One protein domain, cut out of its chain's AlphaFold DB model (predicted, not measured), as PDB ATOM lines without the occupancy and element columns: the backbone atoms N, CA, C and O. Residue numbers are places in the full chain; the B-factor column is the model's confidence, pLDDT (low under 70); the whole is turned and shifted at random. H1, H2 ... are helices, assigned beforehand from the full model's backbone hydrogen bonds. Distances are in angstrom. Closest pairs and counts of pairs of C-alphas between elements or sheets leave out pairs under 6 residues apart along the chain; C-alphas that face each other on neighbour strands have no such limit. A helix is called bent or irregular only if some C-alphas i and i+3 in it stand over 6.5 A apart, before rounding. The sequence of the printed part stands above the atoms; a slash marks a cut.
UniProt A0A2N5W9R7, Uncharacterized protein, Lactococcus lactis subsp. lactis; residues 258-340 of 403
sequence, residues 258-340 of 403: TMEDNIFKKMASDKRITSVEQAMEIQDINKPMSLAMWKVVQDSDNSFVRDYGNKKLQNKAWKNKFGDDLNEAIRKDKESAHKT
ATOM      1  N   THR A 258     132.621  99.491 153.966       53.50
ATOM      2  CA  THR A 258     133.028 100.898 153.961       53.50
ATOM      3  C   THR A 258     132.388 101.619 152.761       53.50
ATOM      4  O   THR A 258     131.967 100.996 151.776       53.50
ATOM      5  N   MET A 259     132.283 102.952 152.813       54.09
ATOM      6  CA  MET A 259     131.912 103.735 151.623       54.09
ATOM      7  C   MET A 259     132.875 103.413 150.468       54.09
ATOM      8  O   MET A 259     132.474 103.343 149.308       54.09
ATOM      9  N   GLU A 260     134.121 103.145 150.824       62.31
ATOM     10  CA  GLU A 260     135.243 102.801 149.984       62.31
ATOM     11  C   GLU A 260     135.076 101.415 149.324       62.31
ATOM     12  O   GLU A 260     135.311 101.295 148.122       62.31
ATOM     13  N   ASP A 261     134.544 100.411 150.030       63.88
ATOM     14  CA  ASP A 261     134.223  99.079 149.482       63.88
ATOM     15  C   ASP A 261     133.079  99.139 148.464       63.88
ATOM     16  O   ASP A 261     133.118  98.497 147.414       63.88
ATOM     17  N   ASN A 262     132.060  99.957 148.735       64.75
ATOM     18  CA  ASN A 262     130.956 100.171 147.799       64.75
ATOM     19  C   ASN A 262     131.406 100.904 146.531       64.75
ATOM     20  O   ASN A 262     130.894 100.648 145.440       64.75
ATOM     21  N   ILE A 263     132.360 101.822 146.671       69.69
ATOM     22  CA  ILE A 263     132.995 102.494 145.539       69.69
ATOM     23  C   ILE A 263     133.830 101.489 144.741       69.69
ATOM     24  O   ILE A 263     133.696 101.428 143.519       69.69
ATOM     25  N   PHE A 264     134.609 100.649 145.424       77.25
ATOM     26  CA  PHE A 264     135.371  99.582 144.791       77.25
ATOM     27  C   PHE A 264     134.470  98.629 144.002       77.25
ATOM     28  O   PHE A 264     134.715  98.436 142.818       77.25
ATOM     29  N   LYS A 265     133.368  98.124 144.576       78.06
ATOM     30  CA  LYS A 265     132.417  97.234 143.875       78.06
ATOM     31  C   LYS A 265     131.880  97.831 142.566       78.06
ATOM     32  O   LYS A 265     131.722  97.108 141.587       78.06
ATOM     33  N   LYS A 266     131.638  99.147 142.514       80.31
ATOM     34  CA  LYS A 266     131.180  99.850 141.296       80.31
ATOM     35  C   LYS A 266     132.270 100.002 140.232       80.31
ATOM     36  O   LYS A 266     131.958 100.165 139.055       80.31
ATOM     37  N   MET A 267     133.533  99.965 140.645       84.06
ATOM     38  CA  MET A 267     134.702 100.094 139.774       84.06
ATOM     39  C   MET A 267     135.324  98.740 139.396       84.06
ATOM     40  O   MET A 267     135.944  98.636 138.343       84.06
ATOM     41  N   ALA A 268     135.095  97.692 140.196       79.25
ATOM     42  CA  ALA A 268     135.718  96.369 140.098       79.25
ATOM     43  C   ALA A 268     135.374  95.586 138.818       79.25
ATOM     44  O   ALA A 268     135.975  94.547 138.547       79.25
ATOM     45  N   SER A 269     134.431  96.070 138.004       79.62
ATOM     46  CA  SER A 269     134.226  95.527 136.658       79.62
ATOM     47  C   SER A 269     135.412  95.821 135.726       79.62
ATOM     48  O   SER A 269     135.611  95.082 134.762       79.62
ATOM     49  N   ASP A 270     136.219  96.855 136.005       83.12
ATOM     50  CA  ASP A 270     137.528  97.040 135.377       83.12
ATOM     51  C   ASP A 270     138.577  96.253 136.170       83.12
ATOM     52  O   ASP A 270     138.966  96.630 137.274       83.12
ATOM     53  N   LYS A 271     139.055  95.149 135.587       86.12
ATOM     54  CA  LYS A 271     139.980  94.203 136.237       86.12
ATOM     55  C   LYS A 271     141.317  94.821 136.664       86.12
ATOM     56  O   LYS A 271     142.071  94.179 137.387       86.12
ATOM     57  N   ARG A 272     141.639  96.029 136.190       88.62
ATOM     58  CA  ARG A 272     142.860  96.759 136.559       88.62
ATOM     59  C   ARG A 272     142.731  97.456 137.914       88.62
ATOM     60  O   ARG A 272     143.750  97.824 138.489       88.62
ATOM     61  N   ILE A 273     141.506  97.611 138.419       84.88
ATOM     62  CA  ILE A 273     141.202  98.120 139.756       84.88
ATOM     63  C   ILE A 273     140.982  96.902 140.650       84.88
ATOM     64  O   ILE A 273     139.921  96.282 140.643       84.88
ATOM     65  N   THR A 274     142.014  96.529 141.397       80.62
ATOM     66  CA  THR A 274     142.043  95.313 142.222       80.62
ATOM     67  C   THR A 274     141.936  95.600 143.713       80.62
ATOM     68  O   THR A 274     141.784  94.667 144.500       80.62
ATOM     69  N   SER A 275     141.992  96.872 144.117       80.38
ATOM     70  CA  SER A 275     141.883  97.269 145.516       80.38
ATOM     71  C   SER A 275     141.007  98.499 145.736       80.38
ATOM     72  O   SER A 275     140.818  99.352 144.866       80.38
ATOM     73  N   VAL A 276     140.513  98.606 146.966       73.00
ATOM     74  CA  VAL A 276     139.787  99.776 147.467       73.00
ATOM     75  C   VAL A 276     140.639 101.041 147.380       73.00
ATOM     76  O   VAL A 276     140.144 102.097 146.998       73.00
ATOM     77  N   GLU A 277     141.937 100.930 147.663       85.75
ATOM     78  CA  GLU A 277     142.865 102.061 147.617       85.75
ATOM     79  C   GLU A 277     142.955 102.654 146.203       85.75
ATOM     80  O   GLU A 277     142.820 103.864 146.029       85.75
ATOM     81  N   GLN A 278     143.046 101.795 145.186       87.81
ATOM     82  CA  GLN A 278     143.028 102.190 143.775       87.81
ATOM     83  C   GLN A 278     141.703 102.849 143.368       87.81
ATOM     84  O   GLN A 278     141.693 103.841 142.640       87.81
ATOM     85  N   ALA A 279     140.573 102.355 143.878       85.44
ATOM     86  CA  ALA A 279     139.278 102.993 143.648       85.44
ATOM     87  C   ALA A 279     139.194 104.384 144.314       85.44
ATOM     88  O   ALA A 279     138.639 105.330 143.744       85.44
ATOM     89  N   MET A 280     139.803 104.555 145.493       86.81
ATOM     90  CA  MET A 280     139.896 105.854 146.171       86.81
ATOM     91  C   MET A 280     140.801 106.847 145.443       86.81
ATOM     92  O   MET A 280     140.480 108.037 145.390       86.81
ATOM     93  N   GLU A 281     141.879 106.388 144.808       91.38
ATOM     94  CA  GLU A 281     142.690 107.230 143.920       91.38
ATOM     95  C   GLU A 281     141.879 107.813 142.753       91.38
ATOM     96  O   GLU A 281     142.215 108.887 142.251       91.38
ATOM     97  N   ILE A 282     140.787 107.169 142.338       90.25
ATOM     98  CA  ILE A 282     139.925 107.647 141.248       90.25
ATOM     99  C   ILE A 282     138.842 108.602 141.763       90.25
ATOM    100  O   ILE A 282     138.552 109.605 141.109       90.25
ATOM    101  N   GLN A 283     138.261 108.336 142.937       85.31
ATOM    102  CA  GLN A 283     137.081 109.064 143.420       85.31
ATOM    103  C   GLN A 283     137.355 110.136 144.491       85.31
ATOM    104  O   GLN A 283     136.692 111.176 144.480       85.31
ATOM    105  N   ASP A 284     138.284 109.921 145.427       85.19
ATOM    106  CA  ASP A 284     138.460 110.813 146.584       85.19
ATOM    107  C   ASP A 284     139.323 112.039 146.240       85.19
ATOM    108  O   ASP A 284     140.502 111.916 145.917       85.19
ATOM    109  N   ILE A 285     138.762 113.245 146.365       86.00
ATOM    110  CA  ILE A 285     139.434 114.536 146.113       86.00
ATOM    111  C   ILE A 285     140.611 114.783 147.077       86.00
ATOM    112  O   ILE A 285     141.480 115.606 146.797       86.00
ATOM    113  N   ASN A 286     140.684 114.086 148.208       85.75
ATOM    114  CA  ASN A 286     141.773 114.272 149.162       85.75
ATOM    115  C   ASN A 286     142.953 113.324 148.947       85.75
ATOM    116  O   ASN A 286     143.982 113.521 149.597       85.75
ATOM    117  N   LYS A 287     142.837 112.352 148.033       89.31
ATOM    118  CA  LYS A 287     143.925 111.426 147.698       89.31
ATOM    119  C   LYS A 287     144.618 111.795 146.383       89.31
ATOM    120  O   LYS A 287     143.933 112.188 145.428       89.31
ATOM    121  N   PRO A 288     145.948 111.627 146.279       90.44
ATOM    122  CA  PRO A 288     146.628 111.674 144.990       90.44
ATOM    123  C   PRO A 288     146.118 110.545 144.080       90.44
ATOM    124  O   PRO A 288     145.499 109.587 144.539       90.44
ATOM    125  N   MET A 289     146.330 110.692 142.778       94.50
ATOM    126  CA  MET A 289     146.032 109.663 141.783       94.50
ATOM    127  C   MET A 289     147.363 109.184 141.220       94.50
ATOM    128  O   MET A 289     148.187 110.012 140.836       94.50
ATOM    129  N   SER A 290     147.586 107.873 141.174       95.44
ATOM    130  CA  SER A 290     148.772 107.313 140.531       95.44
ATOM    131  C   SER A 290     148.672 107.394 139.009       95.44
ATOM    132  O   SER A 290     147.590 107.428 138.419       95.44
ATOM    133  N   LEU A 291     149.827 107.331 138.351       95.38
ATOM    134  CA  LEU A 291     149.909 107.194 136.900       95.38
ATOM    135  C   LEU A 291     149.142 105.963 136.385       95.38
ATOM    136  O   LEU A 291     148.520 106.026 135.326       95.38
ATOM    137  N   ALA A 292     149.172 104.850 137.124       94.69
ATOM    138  CA  ALA A 292     148.458 103.631 136.756       94.69
ATOM    139  C   ALA A 292     146.942 103.863 136.729       94.69
ATOM    140  O   ALA A 292     146.291 103.542 135.737       94.69
ATOM    141  N   MET A 293     146.390 104.483 137.776       95.88
ATOM    142  CA  MET A 293     144.959 104.795 137.835       95.88
ATOM    143  C   MET A 293     144.562 105.896 136.855       95.88
ATOM    144  O   MET A 293     143.486 105.825 136.267       95.88
ATOM    145  N   TRP A 294     145.445 106.860 136.585       97.06
ATOM    146  CA  TRP A 294     145.227 107.828 135.514       97.06
ATOM    147  C   TRP A 294     145.069 107.141 134.151       97.06
ATOM    148  O   TRP A 294     144.116 107.450 133.439       97.06
ATOM    149  N   LYS A 295     145.943 106.176 133.811       95.62
ATOM    150  CA  LYS A 295     145.837 105.392 132.565       95.62
ATOM    151  C   LYS A 295     144.503 104.653 132.491       95.62
ATOM    152  O   LYS A 295     143.819 104.771 131.482       95.62
ATOM    153  N   VAL A 296     144.098 103.994 133.581       95.94
ATOM    154  CA  VAL A 296     142.790 103.322 133.684       95.94
ATOM    155  C   VAL A 296     141.639 104.299 133.422       95.94
ATOM    156  O   VAL A 296     140.730 103.988 132.660       95.94
ATOM    157  N   VAL A 297     141.675 105.508 133.989       96.00
ATOM    158  CA  VAL A 297     140.642 106.533 133.749       96.00
ATOM    159  C   VAL A 297     140.562 106.955 132.274       96.00
ATOM    160  O   VAL A 297     139.472 107.296 131.816       96.00
ATOM    161  N   GLN A 298     141.670 106.935 131.523       94.25
ATOM    162  CA  GLN A 298     141.673 107.349 130.114       94.25
ATOM    163  C   GLN A 298     140.970 106.351 129.184       94.25
ATOM    164  O   GLN A 298     140.341 106.775 128.217       94.25
ATOM    165  N   ASP A 299     141.082 105.049 129.451       92.44
ATOM    166  CA  ASP A 299     140.705 103.998 128.495       92.44
ATOM    167  C   ASP A 299     139.748 102.931 129.062       92.44
ATOM    168  O   ASP A 299     139.432 101.969 128.371       92.44
ATOM    169  N   SER A 300     139.274 103.072 130.307       92.50
ATOM    170  CA  SER A 300     138.323 102.127 130.906       92.50
ATOM    171  C   SER A 300     136.991 102.096 130.161       92.50
ATOM    172  O   SER A 300     136.417 103.143 129.862       92.50
ATOM    173  N   ASP A 301     136.439 100.899 129.955       89.56
ATOM    174  CA  ASP A 301     135.071 100.699 129.457       89.56
ATOM    175  C   ASP A 301     133.996 100.969 130.524       89.56
ATOM    176  O   ASP A 301     132.822 101.163 130.198       89.56
ATOM    177  N   ASN A 302     134.377 101.029 131.803       89.00
ATOM    178  CA  ASN A 302     133.466 101.345 132.894       89.00
ATOM    179  C   ASN A 302     133.198 102.863 132.927       89.00
ATOM    180  O   ASN A 302     134.077 103.669 133.246       89.00
ATOM    181  N   SER A 303     131.957 103.271 132.639       89.00
ATOM    182  CA  SER A 303     131.557 104.684 132.660       89.00
ATOM    183  C   SER A 303     131.727 105.333 134.033       89.00
ATOM    184  O   SER A 303     132.127 106.490 134.106       89.00
ATOM    185  N   PHE A 304     131.499 104.593 135.121       87.12
ATOM    186  CA  PHE A 304     131.662 105.093 136.485       87.12
ATOM    187  C   PHE A 304     133.118 105.492 136.753       87.12
ATOM    188  O   PHE A 304     133.374 106.565 137.297       87.12
ATOM    189  N   VAL A 305     134.073 104.666 136.315       91.12
ATOM    190  CA  VAL A 305     135.514 104.939 136.433       91.12
ATOM    191  C   VAL A 305     135.888 106.214 135.677       91.12
ATOM    192  O   VAL A 305     136.507 107.115 136.251       91.12
ATOM    193  N   ARG A 306     135.458 106.331 134.414       94.75
ATOM    194  CA  ARG A 306     135.734 107.517 133.590       94.75
ATOM    195  C   ARG A 306     135.098 108.777 134.168       94.75
ATOM    196  O   ARG A 306     135.763 109.805 134.271       94.75
ATOM    197  N   ASP A 307     133.831 108.717 134.564       92.38
ATOM    198  CA  ASP A 307     133.081 109.884 135.028       92.38
ATOM    199  C   ASP A 307     133.658 110.449 136.325       92.38
ATOM    200  O   ASP A 307     133.875 111.658 136.436       92.38
ATOM    201  N   TYR A 308     133.916 109.591 137.314       90.88
ATOM    202  CA  TYR A 308     134.466 110.032 138.594       90.88
ATOM    203  C   TYR A 308     135.931 110.449 138.471       90.88
ATOM    204  O   TYR A 308     136.291 111.509 138.990       90.88
ATOM    205  N   GLY A 309     136.738 109.701 137.713       92.94
ATOM    206  CA  GLY A 309     138.124 110.066 137.434       92.94
ATOM    207  C   GLY A 309     138.234 111.421 136.733       92.94
ATOM    208  O   GLY A 309     138.970 112.294 137.189       92.94
ATOM    209  N   ASN A 310     137.436 111.664 135.689       94.81
ATOM    210  CA  ASN A 310     137.441 112.945 134.977       94.81
ATOM    211  C   ASN A 310     136.916 114.097 135.839       94.81
ATOM    212  O   ASN A 310     137.503 115.181 135.829       94.81
ATOM    213  N   LYS A 311     135.865 113.878 136.643       93.81
ATOM    214  CA  LYS A 311     135.391 114.881 137.615       93.81
ATOM    215  C   LYS A 311     136.481 115.258 138.616       93.81
ATOM    216  O   LYS A 311     136.659 116.444 138.898       93.81
ATOM    217  N   LYS A 312     137.229 114.277 139.128       93.94
ATOM    218  CA  LYS A 312     138.366 114.506 140.028       93.94
ATOM    219  C   LYS A 312     139.482 115.278 139.327       93.94
ATOM    220  O   LYS A 312     139.913 116.309 139.838       93.94
ATOM    221  N   LEU A 313     139.875 114.854 138.126       94.62
ATOM    222  CA  LEU A 313     140.900 115.526 137.324       94.62
ATOM    223  C   LEU A 313     140.508 116.951 136.926       94.62
ATOM    224  O   LEU A 313     141.394 117.758 136.685       94.62
ATOM    225  N   GLN A 314     139.220 117.297 136.861       94.00
ATOM    226  CA  GLN A 314     138.744 118.663 136.604       94.00
ATOM    227  C   GLN A 314     138.600 119.516 137.876       94.00
ATOM    228  O   GLN A 314     138.461 120.739 137.782       94.00
ATOM    229  N   ASN A 315     138.669 118.913 139.064       94.75
ATOM    230  CA  ASN A 315     138.476 119.606 140.331       94.75
ATOM    231  C   ASN A 315     139.644 120.558 140.653       94.75
ATOM    232  O   ASN A 315     140.801 120.148 140.721       94.75
ATOM    233  N   LYS A 316     139.339 121.838 140.912       94.50
ATOM    234  CA  LYS A 316     140.355 122.868 141.202       94.50
ATOM    235  C   LYS A 316     141.157 122.591 142.478       94.50
ATOM    236  O   LYS A 316     142.367 122.777 142.479       94.50
ATOM    237  N   ALA A 317     140.499 122.146 143.550       92.50
ATOM    238  CA  ALA A 317     141.167 121.879 144.823       92.50
ATOM    239  C   ALA A 317     142.131 120.691 144.706       92.50
ATOM    240  O   ALA A 317     143.248 120.760 145.212       92.50
ATOM    241  N   TRP A 318     141.725 119.642 143.982       95.25
ATOM    242  CA  TRP A 318     142.594 118.503 143.702       95.25
ATOM    243  C   TRP A 318     143.810 118.912 142.862       95.25
ATOM    244  O   TRP A 318     144.939 118.632 143.252       95.25
ATOM    245  N   LYS A 319     143.592 119.635 141.752       94.81
ATOM    246  CA  LYS A 319     144.674 120.101 140.866       94.81
ATOM    247  C   LYS A 319     145.725 120.914 141.610       94.81
ATOM    248  O   LYS A 319     146.906 120.637 141.460       94.81
ATOM    249  N   ASN A 320     145.294 121.861 142.438       93.69
ATOM    250  CA  ASN A 320     146.210 122.710 143.197       93.69
ATOM    251  C   ASN A 320     147.053 121.926 144.210       93.69
ATOM    252  O   ASN A 320     148.105 122.405 144.614       93.69
ATOM    253  N   LYS A 321     146.572 120.762 144.665       94.31
ATOM    254  CA  LYS A 321     147.247 119.964 145.693       94.31
ATOM    255  C   LYS A 321     148.097 118.829 145.119       94.31
ATOM    256  O   LYS A 321     149.119 118.509 145.704       94.31
ATOM    257  N   PHE A 322     147.658 118.206 144.025       94.81
ATOM    258  CA  PHE A 322     148.239 116.958 143.509       94.81
ATOM    259  C   PHE A 322     148.460 116.949 141.989       94.81
ATOM    260  O   PHE A 322     148.997 115.983 141.450       94.81
ATOM    261  N   GLY A 323     148.003 117.981 141.275       92.88
ATOM    262  CA  GLY A 323     148.029 118.006 139.813       92.88
ATOM    263  C   GLY A 323     149.442 118.027 139.237       92.88
ATOM    264  O   GLY A 323     149.703 117.318 138.267       92.88
ATOM    265  N   ASP A 324     150.346 118.796 139.843       94.69
ATOM    266  CA  ASP A 324     151.723 118.945 139.357       94.69
ATOM    267  C   ASP A 324     152.505 117.630 139.457       94.69
ATOM    268  O   ASP A 324     153.120 117.209 138.475       94.69
ATOM    269  N   ASP A 325     152.386 116.917 140.581       93.75
ATOM    270  CA  ASP A 325     153.030 115.613 140.784       93.75
ATOM    271  C   ASP A 325     152.546 114.566 139.772       93.75
ATOM    272  O   ASP A 325     153.349 113.828 139.193       93.75
ATOM    273  N   LEU A 326     151.231 114.514 139.506       96.00
ATOM    274  CA  LEU A 326     150.685 113.601 138.499       96.00
ATOM    275  C   LEU A 326     151.173 113.972 137.092       96.00
ATOM    276  O   LEU A 326     151.549 113.088 136.322       96.00
ATOM    277  N   ASN A 327     151.190 115.259 136.743       94.88
ATOM    278  CA  ASN A 327     151.663 115.716 135.435       94.88
ATOM    279  C   ASN A 327     153.141 115.379 135.213       94.88
ATOM    280  O   ASN A 327     153.515 114.939 134.124       94.88
ATOM    281  N   GLU A 328     153.969 115.531 136.243       95.31
ATOM    282  CA  GLU A 328     155.379 115.158 136.205       95.31
ATOM    283  C   GLU A 328     155.564 113.640 136.045       95.31
ATOM    284  O   GLU A 328     156.388 113.194 135.241       95.31
ATOM    285  N   ALA A 329     154.754 112.826 136.732       94.44
ATOM    286  CA  ALA A 329     154.750 111.375 136.547       94.44
ATOM    287  C   ALA A 329     154.338 110.975 135.117       94.44
ATOM    288  O   ALA A 329     154.977 110.118 134.507       94.44
ATOM    289  N   ILE A 330     153.314 111.628 134.553       95.44
ATOM    290  CA  ILE A 330     152.882 111.426 133.161       95.44
ATOM    291  C   ILE A 330     153.996 111.818 132.183       95.44
ATOM    292  O   ILE A 330     154.219 111.120 131.193       95.44
ATOM    293  N   ARG A 331     154.708 112.922 132.437       94.12
ATOM    294  CA  ARG A 331     155.835 113.361 131.604       94.12
ATOM    295  C   ARG A 331     156.957 112.322 131.606       94.12
ATOM    296  O   ARG A 331     157.383 111.900 130.534       94.12
ATOM    297  N   LYS A 332     157.373 111.860 132.788       93.31
ATOM    298  CA  LYS A 332     158.418 110.834 132.944       93.31
ATOM    299  C   LYS A 332     158.053 109.507 132.287       93.31
ATOM    300  O   LYS A 332     158.910 108.888 131.667       93.31
ATOM    301  N   ASP A 333     156.796 109.080 132.376       93.62
ATOM    302  CA  ASP A 333     156.322 107.862 131.706       93.62
ATOM    303  C   ASP A 333     156.405 107.973 130.181       93.62
ATOM    304  O   ASP A 333     156.880 107.053 129.519       93.62
ATOM    305  N   LYS A 334     156.022 109.128 129.624       91.56
ATOM    306  CA  LYS A 334     156.167 109.399 128.187       91.56
ATOM    307  C   LYS A 334     157.631 109.419 127.754       91.56
ATOM    308  O   LYS A 334     157.959 108.839 126.722       91.56
ATOM    309  N   GLU A 335     158.503 110.053 128.536       89.75
ATOM    310  CA  GLU A 335     159.948 110.075 128.280       89.75
ATOM    311  C   GLU A 335     160.562 108.679 128.366       89.75
ATOM    312  O   GLU A 335     161.335 108.297 127.493       89.75
ATOM    313  N   SER A 336     160.169 107.881 129.357       90.38
ATOM    314  CA  SER A 336     160.617 106.497 129.503       90.38
ATOM    315  C   SER A 336     160.152 105.629 128.333       90.38
ATOM    316  O   SER A 336     160.976 104.956 127.721       90.38
ATOM    317  N   ALA A 337     158.876 105.706 127.942       90.69
ATOM    318  CA  ALA A 337     158.355 104.980 126.784       90.69
ATOM    319  C   ALA A 337     159.068 105.386 125.481       90.69
ATOM    320  O   ALA A 337     159.372 104.538 124.637       90.69
ATOM    321  N   HIS A 338     159.374 106.677 125.328       90.12
ATOM    322  CA  HIS A 338     160.167 107.184 124.215       90.12
ATOM    323  C   HIS A 338     161.603 106.639 124.243       90.12
ATOM    324  O   HIS A 338     162.065 106.128 123.223       90.12
ATOM    325  N   LYS A 339     162.272 106.660 125.407       92.00
ATOM    326  CA  LYS A 339     163.609 106.082 125.607       92.00
ATOM    327  C   LYS A 339     163.625 104.596 125.268       92.00
ATOM    328  O   LYS A 339     164.433 104.193 124.445       92.00
ATOM    329  N   THR A 340     162.694 103.797 125.787       91.56
ATOM    330  CA  THR A 340     162.601 102.360 125.478       91.56
ATOM    331  C   THR A 340     162.407 102.105 123.987       91.56
ATOM    332  O   THR A 340     163.067 101.235 123.419       91.56
TER     333      THR A 340
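Overview. This is residues 258 to 340 of the 403 residues of an uncharacterized protein of Lactococcus lactis subsp. lactis (UniProt A0A2N5W9R7). Three short helices, H2, H3 and H4, pack crosswise as a core; H1 packs on H2 at one side, and long, kinked H5 runs past H3 at the other, residues 334 to 340 sticking out. The printed part has 83 residues with five named helices, H1 to H5 in order, and no named strand; its class is all helix, with 63 of the 83 residues in the helices, and it is compact, with a radius of gyration of the C-alphas of 12.8 A and spans of 40 by 29 by 18 A.

Along the chain. H1 is residues 259 to 267, from C-alpha (131.912, 103.735, 151.623); H2 276 to 283; H3 291 to 299; H4 303 to 314. H5, 316 to 340, is 34.1 A long and irregular: C-alphas 321 and 324 are 7.8 A apart.

Arrangement. H1 touches H2, about perpendicular at 80 degrees; closest C-alphas Phe 264 and Val 276, 5.2 A. H2 touches H4 at a steep tilt of 61 degrees; closest C-alphas Ile 282 and Gly 309, 4.9 A. O i to N i+4 pairs are within hydrogen-bond range throughout H1 to H4, 19 of 21 in H5.

Size, cuts and confidence. The printed part has no cut. Residues 258 to 263 have pLDDT under 70.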